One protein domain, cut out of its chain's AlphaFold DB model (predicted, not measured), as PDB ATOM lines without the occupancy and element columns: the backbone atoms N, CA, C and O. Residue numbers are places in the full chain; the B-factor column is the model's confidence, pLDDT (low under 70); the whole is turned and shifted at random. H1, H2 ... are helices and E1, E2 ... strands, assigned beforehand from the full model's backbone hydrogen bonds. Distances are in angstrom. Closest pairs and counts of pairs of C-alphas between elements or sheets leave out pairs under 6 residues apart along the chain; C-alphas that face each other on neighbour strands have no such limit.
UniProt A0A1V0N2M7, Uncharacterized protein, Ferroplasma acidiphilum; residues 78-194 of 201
ATOM      1  N   THR A  78     202.159 125.307 311.514       56.44
ATOM      2  CA  THR A  78     202.805 124.056 311.089       56.44
ATOM      3  C   THR A  78     202.108 123.405 309.900       56.44
ATOM      4  O   THR A  78     200.923 123.630 309.645       56.44
ATOM      5  N   LYS A  79     202.840 122.512 309.222       59.25
ATOM      6  CA  LYS A  79     202.322 121.610 308.181       59.25
ATOM      7  C   LYS A  79     201.101 120.793 308.634       59.25
ATOM      8  O   LYS A  79     200.282 120.420 307.801       59.25
ATOM      9  N   ILE A  80     200.973 120.519 309.936       58.59
ATOM     10  CA  ILE A  80     199.869 119.736 310.524       58.59
ATOM     11  C   ILE A  80     198.518 120.458 310.354       58.59
ATOM     12  O   ILE A  80     197.480 119.809 310.276       58.59
ATOM     13  N   ASP A  81     198.549 121.783 310.236       56.62
ATOM     14  CA  ASP A  81     197.392 122.680 310.143       56.62
ATOM     15  C   ASP A  81     197.334 123.394 308.773       56.62
ATOM     16  O   ASP A  81     196.830 124.501 308.639       56.62
ATOM     17  N   ASP A  82     197.928 122.823 307.717       63.06
ATOM     18  CA  ASP A  82     197.903 123.420 306.361       63.06
ATOM     19  C   ASP A  82     198.355 124.905 306.331       63.06
ATOM     20  O   ASP A  82     197.867 125.717 305.539       63.06
ATOM     21  N   PHE A  83     199.239 125.301 307.261       71.62
ATOM     22  CA  PHE A  83     199.659 126.697 307.471       71.62
ATOM     23  C   PHE A  83     198.467 127.675 307.596       71.62
ATOM     24  O   PHE A  83     198.479 128.808 307.099       71.62
ATOM     25  N   GLY A  84     197.384 127.203 308.212       65.94
ATOM     26  CA  GLY A  84     196.152 127.944 308.470       65.94
ATOM     27  C   GLY A  84     195.270 128.118 307.269       65.94
ATOM     28  O   GLY A  84     194.558 129.117 307.164       65.94
ATOM     29  N   GLY A  85     195.388 127.195 306.319       69.75
ATOM     30  CA  GLY A  85     194.717 127.267 305.034       69.75
ATOM     31  C   GLY A  85     195.197 128.427 304.162       69.75
ATOM     32  O   GLY A  85     194.510 128.768 303.200       69.75
ATOM     33  N   ASN A  86     196.340 129.051 304.476       72.62
ATOM     34  CA  ASN A  86     196.928 130.120 303.660       72.62
ATOM     35  C   ASN A  86     197.823 129.580 302.544       72.62
ATOM     36  O   ASN A  86     198.133 130.311 301.600       72.62
ATOM     37  N   ALA A  87     198.246 128.326 302.658       79.12
ATOM     38  CA  ALA A  87     199.093 127.645 301.701       79.12
ATOM     39  C   ALA A  87     198.318 126.499 301.038       79.12
ATOM     40  O   ALA A  87     197.415 125.913 301.625       79.12
ATOM     41  N   VAL A  88     198.655 126.199 299.791       82.44
ATOM     42  CA  VAL A  88     198.161 125.042 299.047       82.44
ATOM     43  C   VAL A  88     199.373 124.221 298.657       82.44
ATOM     44  O   VAL A  88     200.252 124.715 297.953       82.44
ATOM     45  N   PHE A  89     199.429 122.976 299.117       85.56
ATOM     46  CA  PHE A  89     200.472 122.044 298.706       85.56
ATOM     47  C   PHE A  89     200.313 121.693 297.223       85.56
ATOM     48  O   PHE A  89     199.277 121.167 296.817       85.56
ATOM     49  N   ILE A  90     201.342 121.966 296.420       87.69
ATOM     50  CA  ILE A  90     201.328 121.705 294.973       87.69
ATOM     51  C   ILE A  90     202.148 120.476 294.573       87.69
ATOM     52  O   ILE A  90     201.970 119.951 293.474       87.69
ATOM     53  N   GLY A  91     203.025 119.988 295.452       88.38
ATOM     54  CA  GLY A  91     203.811 118.783 295.216       88.38
ATOM     55  C   GLY A  91     205.201 118.848 295.833       88.38
ATOM     56  O   GLY A  91     205.496 119.701 296.666       88.38
ATOM     57  N   LYS A  92     206.062 117.925 295.403       92.31
ATOM     58  CA  LYS A  92     207.452 117.833 295.853       92.31
ATOM     59  C   LYS A  92     208.411 118.122 294.710       92.31
ATOM     60  O   LYS A  92     208.215 117.626 293.602       92.31
ATOM     61  N   GLU A  93     209.468 118.876 294.986       91.88
ATOM     62  CA  GLU A  93     210.543 119.152 294.030       91.88
ATOM     63  C   GLU A  93     211.902 118.820 294.659       91.88
ATOM     64  O   GLU A  93     212.191 119.234 295.779       91.88
ATOM     65  N   ILE A  94     212.765 118.099 293.936       90.44
ATOM     66  CA  ILE A  94     214.149 117.865 294.372       90.44
ATOM     67  C   ILE A  94     215.035 118.957 293.785       90.44
ATOM     68  O   ILE A  94     215.137 119.090 292.565       90.44
ATOM     69  N   ARG A  95     215.698 119.727 294.647       86.56
ATOM     70  CA  ARG A  95     216.634 120.783 294.253       86.56
ATOM     71  C   ARG A  95     217.772 120.891 295.263       86.56
ATOM     72  O   ARG A  95     217.544 120.790 296.466       86.56
ATOM     73  N   HIS A  96     218.994 121.091 294.773       87.88
ATOM     74  CA  HIS A  96     220.214 121.156 295.594       87.88
ATOM     75  C   HIS A  96     220.423 119.938 296.517       87.88
ATOM     76  O   HIS A  96     220.857 120.063 297.670       87.88
ATOM     77  N   GLY A  97     220.025 118.760 296.025       83.88
ATOM     78  CA  GLY A  97     220.061 117.502 296.776       83.88
ATOM     79  C   GLY A  97     219.037 117.395 297.912       83.88
ATOM     80  O   GLY A  97     219.143 116.485 298.730       83.88
ATOM     81  N   ILE A  98     218.060 118.305 297.986       89.00
ATOM     82  CA  ILE A  98     217.014 118.343 299.012       89.00
ATOM     83  C   ILE A  98     215.653 118.132 298.348       89.00
ATOM     84  O   ILE A  98     215.362 118.741 297.321       89.00
ATOM     85  N   GLU A  99     214.816 117.286 298.946       91.25
ATOM     86  CA  GLU A  99     213.391 117.211 298.617       91.25
ATOM     87  C   GLU A  99     212.643 118.326 299.361       91.25
ATOM     88  O   GLU A  99     212.681 118.406 300.593       91.25
ATOM     89  N   TRP A 100     211.988 119.192 298.598       91.00
ATOM     90  CA  TRP A 100     211.202 120.314 299.091       91.00
ATOM     91  C   TRP A 100     209.722 120.015 298.932       91.00
ATOM     92  O   TRP A 100     209.288 119.611 297.852       91.00
ATOM     93  N   ASP A 101     208.952 120.282 299.979       90.06
ATOM     94  CA  ASP A 101     207.511 120.428 299.852       90.06
ATOM     95  C   ASP A 101     207.237 121.826 299.286       90.06
ATOM     96  O   ASP A 101     207.689 122.829 299.841       90.06
ATOM     97  N   VAL A 102     206.534 121.900 298.159       89.69
ATOM     98  CA  VAL A 102     206.269 123.163 297.471       89.69
ATOM     99  C   VAL A 102     204.831 123.584 297.720       89.69
ATOM    100  O   VAL A 102     203.895 122.801 297.538       89.69
ATOM    101  N   TYR A 103     204.670 124.844 298.106       87.56
ATOM    102  CA  TYR A 103     203.381 125.449 298.406       87.56
ATOM    103  C   TYR A 103     203.161 126.723 297.592       87.56
ATOM    104  O   TYR A 103     204.110 127.429 297.248       87.56
ATOM    105  N   GLU A 104     201.899 127.047 297.338       85.94
ATOM    106  CA  GLU A 104     201.456 128.303 296.723       85.94
ATOM    107  C   GLU A 104     200.421 128.998 297.625       85.94
ATOM    108  O   GLU A 104     199.756 128.327 298.420       85.94
ATOM    109  N   PRO A 105     200.258 130.330 297.549       81.06
ATOM    110  CA  PRO A 105     199.243 131.019 298.336       81.06
ATOM    111  C   PRO A 105     197.831 130.616 297.893       81.06
ATOM    112  O   PRO A 105     197.529 130.592 296.699       81.06
ATOM    113  N   ARG A 106     196.921 130.372 298.848       74.38
ATOM    114  CA  ARG A 106     195.520 130.014 298.536       74.38
ATOM    115  C   ARG A 106     194.756 131.139 297.820       74.38
ATOM    116  O   ARG A 106     193.857 130.856 297.032       74.38
ATOM    117  N   ALA A 107     195.099 132.404 298.073       67.44
ATOM    118  CA  ALA A 107     194.495 133.563 297.414       67.44
ATOM    119  C   ALA A 107     195.536 134.316 296.572       67.44
ATOM    120  O   ALA A 107     196.554 134.777 297.079       67.44
ATOM    121  N   SER A 108     195.257 134.474 295.278       53.31
ATOM    122  CA  SER A 108     196.193 134.953 294.249       53.31
ATOM    123  C   SER A 108     196.281 136.478 294.096       53.31
ATOM    124  O   SER A 108     196.850 136.966 293.119       53.31
ATOM    125  N   ASN A 109     195.692 137.259 295.004       47.16
ATOM    126  CA  ASN A 109     195.593 138.706 294.818       47.16
ATOM    127  C   ASN A 109     196.935 139.393 295.129       47.16
ATOM    128  O   ASN A 109     197.205 139.757 296.267       47.16
ATOM    129  N   ASN A 110     197.753 139.590 294.087       49.59
ATOM    130  CA  ASN A 110     198.947 140.450 294.067       49.59
ATOM    131  C   ASN A 110     199.994 140.168 295.159       49.59
ATOM    132  O   ASN A 110     200.563 141.084 295.751       49.59
ATOM    133  N   LEU A 111     200.298 138.894 295.395       58.31
ATOM    134  CA  LEU A 111     201.418 138.522 296.251       58.31
ATOM    135  C   LEU A 111     202.709 138.489 295.424       58.31
ATOM    136  O   LEU A 111     202.768 137.872 294.360       58.31
ATOM    137  N   PHE A 112     203.751 139.159 295.925       64.19
ATOM    138  CA  PHE A 112     205.107 139.130 295.355       64.19
ATOM    139  C   PHE A 112     205.656 137.694 295.256       64.19
ATOM    140  O   PHE A 112     206.455 137.382 294.375       64.19
ATOM    141  N   PHE A 113     205.181 136.815 296.143       71.19
ATOM    142  CA  PHE A 113     205.607 135.431 296.287       71.19
ATOM    143  C   PHE A 113     204.590 134.486 295.643       71.19
ATOM    144  O   PHE A 113     203.420 134.469 296.023       71.19
ATOM    145  N   LYS A 114     205.046 133.693 294.666       76.50
ATOM    146  CA  LYS A 114     204.203 132.712 293.954       76.50
ATOM    147  C   LYS A 114     204.380 131.281 294.444       76.50
ATOM    148  O   LYS A 114     203.460 130.494 294.303       76.50
ATOM    149  N   LYS A 115     205.556 130.957 294.981       85.19
ATOM    150  CA  LYS A 115     205.915 129.627 295.473       85.19
ATOM    151  C   LYS A 115     206.730 129.748 296.746       85.19
ATOM    152  O   LYS A 115     207.498 130.696 296.891       85.19
ATOM    153  N   TRP A 116     206.586 128.760 297.612       87.00
ATOM    154  CA  TRP A 116     207.368 128.591 298.823       87.00
ATOM    155  C   TRP A 116     207.929 127.174 298.867       87.00
ATOM    156  O   TRP A 116     207.179 126.206 298.727       87.00
ATOM    157  N   TYR A 117     209.248 127.063 299.017       89.94
ATOM    158  CA  TYR A 117     209.955 125.792 299.131       89.94
ATOM    159  C   TYR A 117     210.242 125.521 300.603       89.94
ATOM    160  O   TYR A 117     211.124 126.145 301.191       89.94
ATOM    161  N   TYR A 118     209.504 124.581 301.184       90.50
ATOM    162  CA  TYR A 118     209.560 124.273 302.603       90.50
ATOM    163  C   TYR A 118     210.188 122.903 302.865       90.50
ATOM    164  O   TYR A 118     209.927 121.916 302.173       90.50
ATOM    165  N   ASN A 119     211.021 122.844 303.899       91.19
ATOM    166  CA  ASN A 119     211.545 121.602 304.446       91.19
ATOM    167  C   ASN A 119     211.667 121.760 305.964       91.19
ATOM    168  O   ASN A 119     212.535 122.488 306.441       91.19
ATOM    169  N   GLU A 120     210.823 121.051 306.709       88.69
ATOM    170  CA  GLU A 120     210.699 121.153 308.173       88.69
ATOM    171  C   GLU A 120     212.034 120.976 308.908       88.69
ATOM    172  O   GLU A 120     212.364 121.709 309.840       88.69
ATOM    173  N   ARG A 121     212.861 120.024 308.458       90.69
ATOM    174  CA  ARG A 121     214.171 119.791 309.071       90.69
ATOM    175  C   ARG A 121     215.091 120.993 308.875       90.69
ATOM    176  O   ARG A 121     215.803 121.365 309.806       90.69
ATOM    177  N   ILE A 122     215.121 121.558 307.672       92.75
ATOM    178  CA  ILE A 122     215.960 122.719 307.360       92.75
ATOM    179  C   ILE A 122     215.439 123.953 308.095       92.75
ATOM    180  O   ILE A 122     216.243 124.624 308.736       92.75
ATOM    181  N   ALA A 123     214.126 124.198 308.073       91.50
ATOM    182  CA  ALA A 123     213.482 125.281 308.813       91.50
ATOM    183  C   ALA A 123     213.859 125.227 310.300       91.50
ATOM    184  O   ALA A 123     214.454 126.170 310.815       91.50
ATOM    185  N   SER A 124     213.710 124.066 310.950       89.81
ATOM    186  CA  SER A 124     214.083 123.905 312.360       89.81
ATOM    187  C   SER A 124     215.572 124.157 312.639       89.81
ATOM    188  O   SER A 124     215.916 124.717 313.683       89.81
ATOM    189  N   ILE A 125     216.479 123.737 311.746       94.19
ATOM    190  CA  ILE A 125     217.914 124.027 311.899       94.19
ATOM    191  C   ILE A 125     218.155 125.535 311.822       94.19
ATOM    192  O   ILE A 125     218.920 126.068 312.629       94.19
ATOM    193  N   LEU A 126     217.525 126.210 310.864       94.25
ATOM    194  CA  LEU A 126     217.696 127.639 310.644       94.25
ATOM    195  C   LEU A 126     217.089 128.461 311.773       94.25
ATOM    196  O   LEU A 126     217.792 129.315 312.300       94.25
ATOM    197  N   ASP A 127     215.872 128.154 312.220       89.69
ATOM    198  CA  ASP A 127     215.236 128.849 313.341       89.69
ATOM    199  C   ASP A 127     216.090 128.762 314.603       89.69
ATOM    200  O   ASP A 127     216.329 129.771 315.254       89.69
ATOM    201  N   LYS A 128     216.661 127.590 314.906       91.06
ATOM    202  CA  LYS A 128     217.554 127.425 316.065       91.06
ATOM    203  C   LYS A 128     218.902 128.118 315.896       91.06
ATOM    204  O   LYS A 128     219.478 128.588 316.872       91.06
ATOM    205  N   THR A 129     219.464 128.099 314.689       93.38
ATOM    206  CA  THR A 129     220.836 128.582 314.457       93.38
ATOM    207  C   THR A 129     220.880 130.090 314.227       93.38
ATOM    208  O   THR A 129     221.858 130.735 314.596       93.38
ATOM    209  N   LEU A 130     219.836 130.647 313.616       93.81
ATOM    210  CA  LEU A 130     219.761 132.036 313.173       93.81
ATOM    211  C   LEU A 130     218.773 132.871 313.993       93.81
ATOM    212  O   LEU A 130     218.623 134.043 313.682       93.81
ATOM    213  N   GLU A 131     218.151 132.320 315.045       88.12
ATOM    214  CA  GLU A 131     217.120 132.977 315.873       88.12
ATOM    215  C   GLU A 131     217.413 134.454 316.169       88.12
ATOM    216  O   GLU A 131     216.566 135.334 316.025       88.12
ATOM    217  N   LYS A 132     218.660 134.735 316.560       84.62
ATOM    218  CA  LYS A 132     219.116 136.066 316.972       84.62
ATOM    219  C   LYS A 132     219.316 137.046 315.811       84.62
ATOM    220  O   LYS A 132     219.364 138.245 316.056       84.62
ATOM    221  N   ALA A 133     219.440 136.548 314.584       87.94
ATOM    222  CA  ALA A 133     219.567 137.335 313.359       87.94
ATOM    223  C   ALA A 133     218.225 137.535 312.639       87.94
ATOM    224  O   ALA A 133     218.144 138.323 311.698       87.94
ATOM    225  N   ILE A 134     217.175 136.819 313.058       83.88
ATOM    226  CA  ILE A 134     215.839 136.950 312.485       83.88
ATOM    227  C   ILE A 134     215.268 138.328 312.862       83.88
ATOM    228  O   ILE A 134     215.279 138.696 314.044       83.88
ATOM    229  N   PRO A 135     214.712 139.080 311.894       74.50
ATOM    230  CA  PRO A 135     214.026 140.334 312.168       74.50
ATOM    231  C   PRO A 135     212.953 140.146 313.232       74.50
ATOM    232  O   PRO A 135     212.141 139.224 313.169       74.50
ATOM    233  N   HIS A 136     212.951 141.026 314.224       71.88
ATOM    234  CA  HIS A 136     212.029 140.962 315.354       71.88
ATOM    235  C   HIS A 136     212.070 139.654 316.174       71.88
ATOM    236  O   HIS A 136     211.206 139.454 317.029       71.88
ATOM    237  N   ARG A 137     213.061 138.774 315.942       75.94
ATOM    238  CA  ARG A 137     213.197 137.438 316.553       75.94
ATOM    239  C   ARG A 137     211.884 136.654 316.531       75.94
ATOM    240  O   ARG A 137     211.439 136.122 317.550       75.94
ATOM    241  N   ILE A 138     211.218 136.671 315.378       75.31
ATOM    242  CA  ILE A 138     209.949 135.971 315.184       75.31
ATOM    243  C   ILE A 138     210.208 134.471 315.364       75.31
ATOM    244  O   ILE A 138     211.071 133.925 314.677       75.31
ATOM    245  N   PRO A 139     209.493 133.799 316.281       71.88
ATOM    246  CA  PRO A 139     209.677 132.373 316.492       71.88
ATOM    247  C   PRO A 139     209.182 131.593 315.272       71.88
ATOM    248  O   PRO A 139     208.130 131.925 314.719       71.88
ATOM    249  N   ASN A 140     209.908 130.533 314.913       78.50
ATOM    250  CA  ASN A 140     209.596 129.653 313.782       78.50
ATOM    251  C   ASN A 140     209.428 130.431 312.467       78.50
ATOM    252  O   ASN A 140     208.491 130.204 311.703       78.50
ATOM    253  N   TYR A 141     210.298 131.412 312.235       85.38
ATOM    254  CA  TYR A 141     210.241 132.296 311.077       85.38
ATOM    255  C   TYR A 141     210.234 131.511 309.766       85.38
ATOM    256  O   TYR A 141     209.475 131.838 308.857       85.38
ATOM    257  N   PHE A 142     211.041 130.451 309.692       88.12
ATOM    258  CA  PHE A 142     211.166 129.619 308.497       88.12
ATOM    259  C   PHE A 142     210.030 128.594 308.340       88.12
ATOM    260  O   PHE A 142     209.960 127.927 307.308       88.12
ATOM    261  N   ASP A 143     209.126 128.490 309.319       85.62
ATOM    262  CA  ASP A 143     207.870 127.736 309.217       85.62
ATOM    263  C   ASP A 143     206.684 128.616 308.771       85.62
ATOM    264  O   ASP A 143     205.567 128.119 308.606       85.62
ATOM    265  N   ILE A 144     206.899 129.921 308.558       82.62
ATOM    266  CA  ILE A 144     205.858 130.866 308.139       82.62
ATOM    267  C   ILE A 144     205.956 131.108 306.625       82.62
ATOM    268  O   ILE A 144     206.977 131.611 306.155       82.62
ATOM    269  N   PRO A 145     204.886 130.852 305.848       84.25
ATOM    270  CA  PRO A 145     204.866 131.186 304.429       84.25
ATOM    271  C   PRO A 145     205.188 132.675 304.149       84.25
ATOM    272  O   PRO A 145     204.555 133.555 304.742       84.25
ATOM    273  N   PRO A 146     206.074 133.000 303.185       82.56
ATOM    274  CA  PRO A 146     206.537 134.368 302.920       82.56
ATOM    275  C   PRO A 146     205.433 135.405 302.661       82.56
ATOM    276  O   PRO A 146     205.557 136.569 303.036       82.56
ATOM    277  N   TRP A 147     204.321 135.000 302.044       78.06
ATOM    278  CA  TRP A 147     203.185 135.884 301.745       78.06
ATOM    279  C   TRP A 147     202.332 136.268 302.959       78.06
ATOM    280  O   TRP A 147     201.450 137.120 302.848       78.06
ATOM    281  N   ILE A 148     202.554 135.632 304.109       76.06
ATOM    282  CA  ILE A 148     201.902 136.017 305.361       76.06
ATOM    283  C   ILE A 148     202.532 137.306 305.915       76.06
ATOM    284  O   ILE A 148     201.832 138.126 306.521       76.06
ATOM    285  N   PHE A 149     203.822 137.534 305.655       73.00
ATOM    286  CA  PHE A 149     204.499 138.772 306.031       73.00
ATOM    287  C   PHE A 149     203.952 139.959 305.228       73.00
ATOM    288  O   PHE A 149     203.716 139.879 304.023       73.00
ATOM    289  N   GLY A 150     203.718 141.079 305.911       59.19
ATOM    290  CA  GLY A 150     203.092 142.267 305.333       59.19
ATOM    291  C   GLY A 150     201.561 142.210 305.247       59.19
ATOM    292  O   GLY A 150     200.949 143.237 304.950       59.19
ATOM    293  N   ASN A 151     200.933 141.070 305.556       55.06
ATOM    294  CA  ASN A 151     199.476 140.920 305.635       55.06
ATOM    295  C   ASN A 151     198.956 141.108 307.081       55.06
ATOM    296  O   ASN A 151     199.742 141.369 307.990       55.06
ATOM    297  N   PHE A 152     197.639 141.001 307.313       48.09
ATOM    298  CA  PHE A 152     196.961 141.307 308.587       48.09
ATOM    299  C   PHE A 152     197.664 140.763 309.846       48.09
ATOM    300  O   PHE A 152     197.777 141.500 310.824       48.09
ATOM    301  N   SER A 153     198.172 139.526 309.812       47.91
ATOM    302  CA  SER A 153     198.808 138.864 310.964       47.91
ATOM    303  C   SER A 153     200.227 139.359 311.283       47.91
ATOM    304  O   SER A 153     200.661 139.245 312.423       47.91
ATOM    305  N   TYR A 154     200.944 139.932 310.311       54.84
ATOM    306  CA  TYR A 154     202.312 140.461 310.462       54.84
ATOM    307  C   TYR A 154     202.418 141.856 309.831       54.84
ATOM    308  O   TYR A 154     203.352 142.182 309.093       54.84
ATOM    309  N   ARG A 155     201.401 142.691 310.071       54.34
ATOM    310  CA  ARG A 155     201.264 143.996 309.424       54.34
ATOM    311  C   ARG A 155     202.455 144.893 309.770       54.34
ATOM    312  O   ARG A 155     202.753 145.111 310.937       54.34
ATOM    313  N   GLY A 156     203.105 145.435 308.741       59.19
ATOM    314  CA  GLY A 156     204.291 146.288 308.890       59.19
ATOM    315  C   GLY A 156     205.620 145.529 308.959       59.19
ATOM    316  O   GLY A 156     206.665 146.154 308.799       59.19
ATOM    317  N   ILE A 157     205.595 144.202 309.104       66.81
ATOM    318  CA  ILE A 157     206.789 143.355 309.074       66.81
ATOM    319  C   ILE A 157     206.966 142.842 307.651       66.81
ATOM    320  O   ILE A 157     206.079 142.188 307.100       66.81
ATOM    321  N   ARG A 158     208.108 143.155 307.039       74.12
ATOM    322  CA  ARG A 158     208.460 142.645 305.712       74.12
ATOM    323  C   ARG A 158     209.166 141.305 305.850       74.12
ATOM    324  O   ARG A 158     209.959 141.123 306.768       74.12
ATOM    325  N   TYR A 159     208.888 140.402 304.916       81.75
ATOM    326  CA  TYR A 159     209.693 139.199 304.762       81.75
ATOM    327  C   TYR A 159     211.125 139.601 304.389       81.75
ATOM    328  O   TYR A 159     211.336 140.409 303.482       81.75
ATOM    329  N   VAL A 160     212.080 139.023 305.104       84.69
ATOM    330  CA  VAL A 160     213.519 139.119 304.871       84.69
ATOM    331  C   VAL A 160     214.025 137.772 304.336       84.69
ATOM    332  O   VAL A 160     213.805 136.747 304.991       84.69
ATOM    333  N   PRO A 161     214.688 137.748 303.167       87.44
ATOM    334  CA  PRO A 161     215.220 136.522 302.578       87.44
ATOM    335  C   PRO A 161     216.282 135.841 303.444       87.44
ATOM    336  O   PRO A 161     217.067 136.498 304.130       87.44
ATOM    337  N   LEU A 162     216.386 134.512 303.333       91.31
ATOM    338  CA  LEU A 162     217.390 133.717 304.049       91.31
ATOM    339  C   LEU A 162     218.828 134.225 303.833       91.31
ATOM    340  O   LEU A 162     219.620 134.225 304.773       91.31
ATOM    341  N   ALA A 163     219.168 134.672 302.621       90.75
ATOM    342  CA  ALA A 163     220.486 135.227 302.304       90.75
ATOM    343  C   ALA A 163     220.845 136.419 303.209       90.75
ATOM    344  O   ALA A 163     221.934 136.468 303.782       90.75
ATOM    345  N   GLU A 164     219.897 137.337 303.389       89.69
ATOM    346  CA  GLU A 164     220.054 138.522 304.226       89.69
ATOM    347  C   GLU A 164     220.136 138.146 305.711       89.69
ATOM    348  O   GLU A 164     221.021 138.626 306.414       89.69
ATOM    349  N   ILE A 165     219.306 137.203 306.180       91.81
ATOM    350  CA  ILE A 165     219.374 136.702 307.567       91.81
ATOM    351  C   ILE A 165     220.737 136.054 307.853       91.81
ATOM    352  O   ILE A 165     221.308 136.265 308.923       91.81
ATOM    353  N   ILE A 166     221.294 135.293 306.905       93.69
ATOM    354  CA  ILE A 166     222.630 134.694 307.040       93.69
ATOM    355  C   ILE A 166     223.704 135.778 307.124       93.69
ATOM    356  O   ILE A 166     224.575 135.689 307.989       93.69
ATOM    357  N   ASN A 167     223.652 136.789 306.256       92.19
ATOM    358  CA  ASN A 167     224.619 137.887 306.275       92.19
ATOM    359  C   ASN A 167     224.555 138.645 307.606       92.19
ATOM    360  O   ASN A 167     225.583 138.798 308.263       92.19
ATOM    361  N   ASN A 168     223.350 138.983 308.072       90.56
ATOM    362  CA  ASN A 168     223.136 139.607 309.377       90.56
ATOM    363  C   ASN A 168     223.685 138.739 310.520       90.56
ATOM    364  O   ASN A 168     224.316 139.247 311.442       90.56
ATOM    365  N   ALA A 169     223.499 137.416 310.461       94.25
ATOM    366  CA  ALA A 169     224.026 136.502 311.471       94.25
ATOM    367  C   ALA A 169     225.562 136.476 311.517       94.25
ATOM    368  O   ALA A 169     226.135 136.281 312.588       94.25
ATOM    369  N   ILE A 170     226.223 136.656 310.373       93.06
ATOM    370  CA  ILE A 170     227.684 136.742 310.286       93.06
ATOM    371  C   ILE A 170     228.167 138.086 310.832       93.06
ATOM    372  O   ILE A 170     229.086 138.116 311.645       93.06
ATOM    373  N   GLU A 171     227.533 139.188 310.427       91.69
ATOM    374  CA  GLU A 171     227.878 140.540 310.888       91.69
ATOM    375  C   GLU A 171     227.699 140.713 312.400       91.69
ATOM    376  O   GLU A 171     228.476 141.413 313.047       91.69
ATOM    377  N   LEU A 172     226.695 140.049 312.975       88.81
ATOM    378  CA  LEU A 172     226.439 140.019 314.416       88.81
ATOM    379  C   LEU A 172     227.270 138.962 315.160       88.81
ATOM    380  O   LEU A 172     227.045 138.750 316.352       88.81
ATOM    381  N   GLU A 173     228.190 138.277 314.475       92.56
ATOM    382  CA  GLU A 173     229.052 137.224 315.029       92.56
ATOM    383  C   GLU A 173     228.276 136.057 315.683       92.56
ATOM    384  O   GLU A 173     228.803 135.320 316.518       92.56
ATOM    385  N   ILE A 174     227.015 135.842 315.287       90.81
ATOM    386  CA  ILE A 174     226.183 134.714 315.743       90.81
ATOM    387  C   ILE A 174     226.696 133.409 315.127       90.81
ATOM    388  O   ILE A 174     226.744 132.370 315.790       90.81
ATOM    389  N   ILE A 175     227.099 133.465 313.855       94.94
ATOM    390  CA  ILE A 175     227.767 132.370 313.151       94.94
ATOM    391  C   ILE A 175     229.064 132.879 312.509       94.94
ATOM    392  O   ILE A 175     229.121 134.021 312.062       94.94
ATOM    393  N   PRO A 176     230.107 132.039 312.386       94.06
ATOM    394  CA  PRO A 176     231.390 132.480 311.835       94.06
ATOM    395  C   PRO A 176     231.358 132.728 310.319       94.06
ATOM    396  O   PRO A 176     232.158 133.497 309.802       94.06
ATOM    397  N   ASN A 177     230.505 132.007 309.583       95.44
ATOM    398  CA  ASN A 177     230.275 132.146 308.141       95.44
ATOM    399  C   ASN A 177     229.100 131.247 307.712       95.44
ATOM    400  O   ASN A 177     228.675 130.366 308.465       95.44
ATOM    401  N   LYS A 178     228.636 131.392 306.463       93.44
ATOM    402  CA  LYS A 178     227.521 130.600 305.914       93.44
ATOM    403  C   LYS A 178     227.744 129.080 305.947       93.44
ATOM    404  O   LYS A 178     226.789 128.327 306.109       93.44
ATOM    405  N   TYR A 179     228.990 128.599 305.860       96.44
ATOM    406  CA  TYR A 179     229.286 127.161 305.902       96.44
ATOM    407  C   TYR A 179     229.121 126.546 307.296       96.44
ATOM    408  O   TYR A 179     229.092 125.321 307.417       96.44
ATOM    409  N   TYR A 180     228.942 127.357 308.341       96.44
ATOM    410  CA  TYR A 180     228.511 126.862 309.647       96.44
ATOM    411  C   TYR A 180     227.179 126.103 309.555       96.44
ATOM    412  O   TYR A 180     227.011 125.063 310.188       96.44
ATOM    413  N   LEU A 181     226.268 126.543 308.682       94.69
ATOM    414  CA  LEU A 181     224.997 125.864 308.423       94.69
ATOM    415  C   LEU A 181     225.183 124.473 307.801       94.69
ATOM    416  O   LEU A 181     224.421 123.551 308.097       94.69
ATOM    417  N   VAL A 182     226.243 124.280 307.009       95.19
ATOM    418  CA  VAL A 182     226.599 122.957 306.472       95.19
ATOM    419  C   VAL A 182     227.005 122.010 307.596       95.19
ATOM    420  O   VAL A 182     226.585 120.856 307.619       95.19
ATOM    421  N   GLN A 183     227.756 122.504 308.583       94.81
ATOM    422  CA  GLN A 183     228.120 121.719 309.768       94.81
ATOM    423  C   GLN A 183     226.894 121.342 310.613       94.81
ATOM    424  O   GLN A 183     226.907 120.313 311.283       94.81
ATOM    425  N   LYS A 184     225.818 122.140 310.558       95.12
ATOM    426  CA  LYS A 184     224.520 121.827 311.180       95.12
ATOM    427  C   LYS A 184     223.666 120.847 310.373       95.12
ATOM    428  O   LYS A 184     222.608 120.438 310.843       95.12
ATOM    429  N   GLY A 185     224.135 120.420 309.201       92.25
ATOM    430  CA  GLY A 185     223.488 119.397 308.383       92.25
ATOM    431  C   GLY A 185     222.630 119.938 307.241       92.25
ATOM    432  O   GLY A 185     221.811 119.185 306.717       92.25
ATOM    433  N   ILE A 186     222.803 121.205 306.853       93.50
ATOM    434  CA  ILE A 186     222.210 121.754 305.627       93.50
ATOM    435  C   ILE A 186     223.114 121.419 304.426       93.50
ATOM    436  O   ILE A 186     224.339 121.429 304.535       93.50
ATOM    437  N   SER A 187     222.522 121.095 303.271       92.38
ATOM    438  CA  SER A 187     223.274 120.771 302.049       92.38
ATOM    439  C   SER A 187     224.236 121.902 301.671       92.38
ATOM    440  O   SER A 187     223.837 123.064 301.595       92.38
ATOM    441  N   ARG A 188     225.503 121.569 301.389       92.31
ATOM    442  CA  ARG A 188     226.478 122.551 300.886       92.31
ATOM    443  C   ARG A 188     226.022 123.157 299.564       92.31
ATOM    444  O   ARG A 188     226.100 124.366 299.404       92.31
ATOM    445  N   GLU A 189     225.500 122.326 298.665       91.06
ATOM    446  CA  GLU A 189     224.998 122.776 297.367       91.06
ATOM    447  C   GLU A 189     223.899 123.829 297.536       91.06
ATOM    448  O   GLU A 189     223.873 124.818 296.815       91.06
ATOM    449  N   PHE A 190     223.036 123.664 298.538       91.06
ATOM    450  CA  PHE A 190     222.026 124.661 298.866       91.06
ATOM    451  C   PHE A 190     222.655 125.964 299.367       91.06
ATOM    452  O   PHE A 190     222.396 127.014 298.792       91.06
ATOM    453  N   ILE A 191     223.543 125.898 300.368       92.31
ATOM    454  CA  ILE A 191     224.235 127.074 300.936       92.31
ATOM    455  C   ILE A 191     225.051 127.852 299.887       92.31
ATOM    456  O   ILE A 191     225.207 129.075 299.981       92.31
ATOM    457  N   ASP A 192     225.580 127.170 298.877       89.94
ATOM    458  CA  ASP A 192     226.323 127.800 297.787       89.94
ATOM    459  C   ASP A 192     225.422 128.515 296.776       89.94
ATOM    460  O   ASP A 192     225.867 129.481 296.161       89.94
ATOM    461  N   ASN A 193     224.159 128.098 296.661       87.25
ATOM    462  CA  ASN A 193     223.177 128.636 295.716       87.25
ATOM    463  C   ASN A 193     222.093 129.516 296.370       87.25
ATOM    464  O   ASN A 193     221.135 129.918 295.698       87.25
ATOM    465  N   ILE A 194     222.230 129.843 297.659       84.69
ATOM    466  CA  ILE A 194     221.419 130.886 298.297       84.69
ATOM    467  C   ILE A 194     221.756 132.221 297.627       84.69
ATOM    468  O   ILE A 194     222.904 132.662 297.632       84.69
TER     469      ILE A 194
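Overview. This is residues 78 to 194 of the 201 residues of an uncharacterized protein of Ferroplasma acidiphilum (UniProt A0A1V0N2M7). A small three-stranded sheet, mostly one long hairpin of E1 and E2, makes one side, with H1 over the beginning of E1; H2 and H3, packed at a slant, and the short H4 and H5 make the other side. A winding stretch with no named element, residues 134 to 161, joins H2 to H3. The printed part has 117 residues with five named helices and three named strands, in the order H1 E1 E2 E3 H2 H3 H4 H5, of mixed class; the antiparallel sheet runs E1 E2 E3. It is compact, with a radius of gyration of the C-alphas of 14.2 A and spans of 39 by 33 by 24 A.

Along the chain. H1, residues 79 to 85, begins at C-alpha (202.322, 121.610, 308.181). E1, residues 87 to 95, 20.3 A long, bends by 68 degrees at residue 90. E2 is residues 98 to 105, 21.8 A, and E3 residues 116 to 118. H2, residues 120 to 133, is 19.2 A long; H3, residues 162 to 171, 14.3 A. H4 is residues 180 to 183; H5, residues 188 to 193, ends at C-alpha (223.177, 128.636, 295.716).

Arrangement. The strands form a meander, each the antiparallel neighbour of the one before: N 90 and O 102 are 2.9 A apart, N 103 and O 116 2.9 A. H1 is on the sheet at a height of 9.1 A. H2 touches H3 with residues 130 to 133 alone, at a steep tilt of 39 degrees; the closest C-alphas, of Ala 133 and Ala 169, are 4.9 A apart. H4 and H5 only just touch, only at the corner, with 3 pairs of C-alphas within 8 A, the closest those of Val 182 and Arg 188, 5.6 A. Every O i to N i+4 pair is within hydrogen-bond range in H3 and H5, 8 of 10 in H2 and 0 of 3 in H1, which has 3 of 4 O i to N i+3 pairs; H4 is too short for such a pair.

Size, cuts and confidence. The C-alphas farthest apart, of Asn 109 and Pro 176, are 40.1 A apart. The printed part has no cut, and the link from H2 to H3 is long. Residues 78 to 82, 84 to 85, 107 to 112 and 150 to 157 have pLDDT under 70.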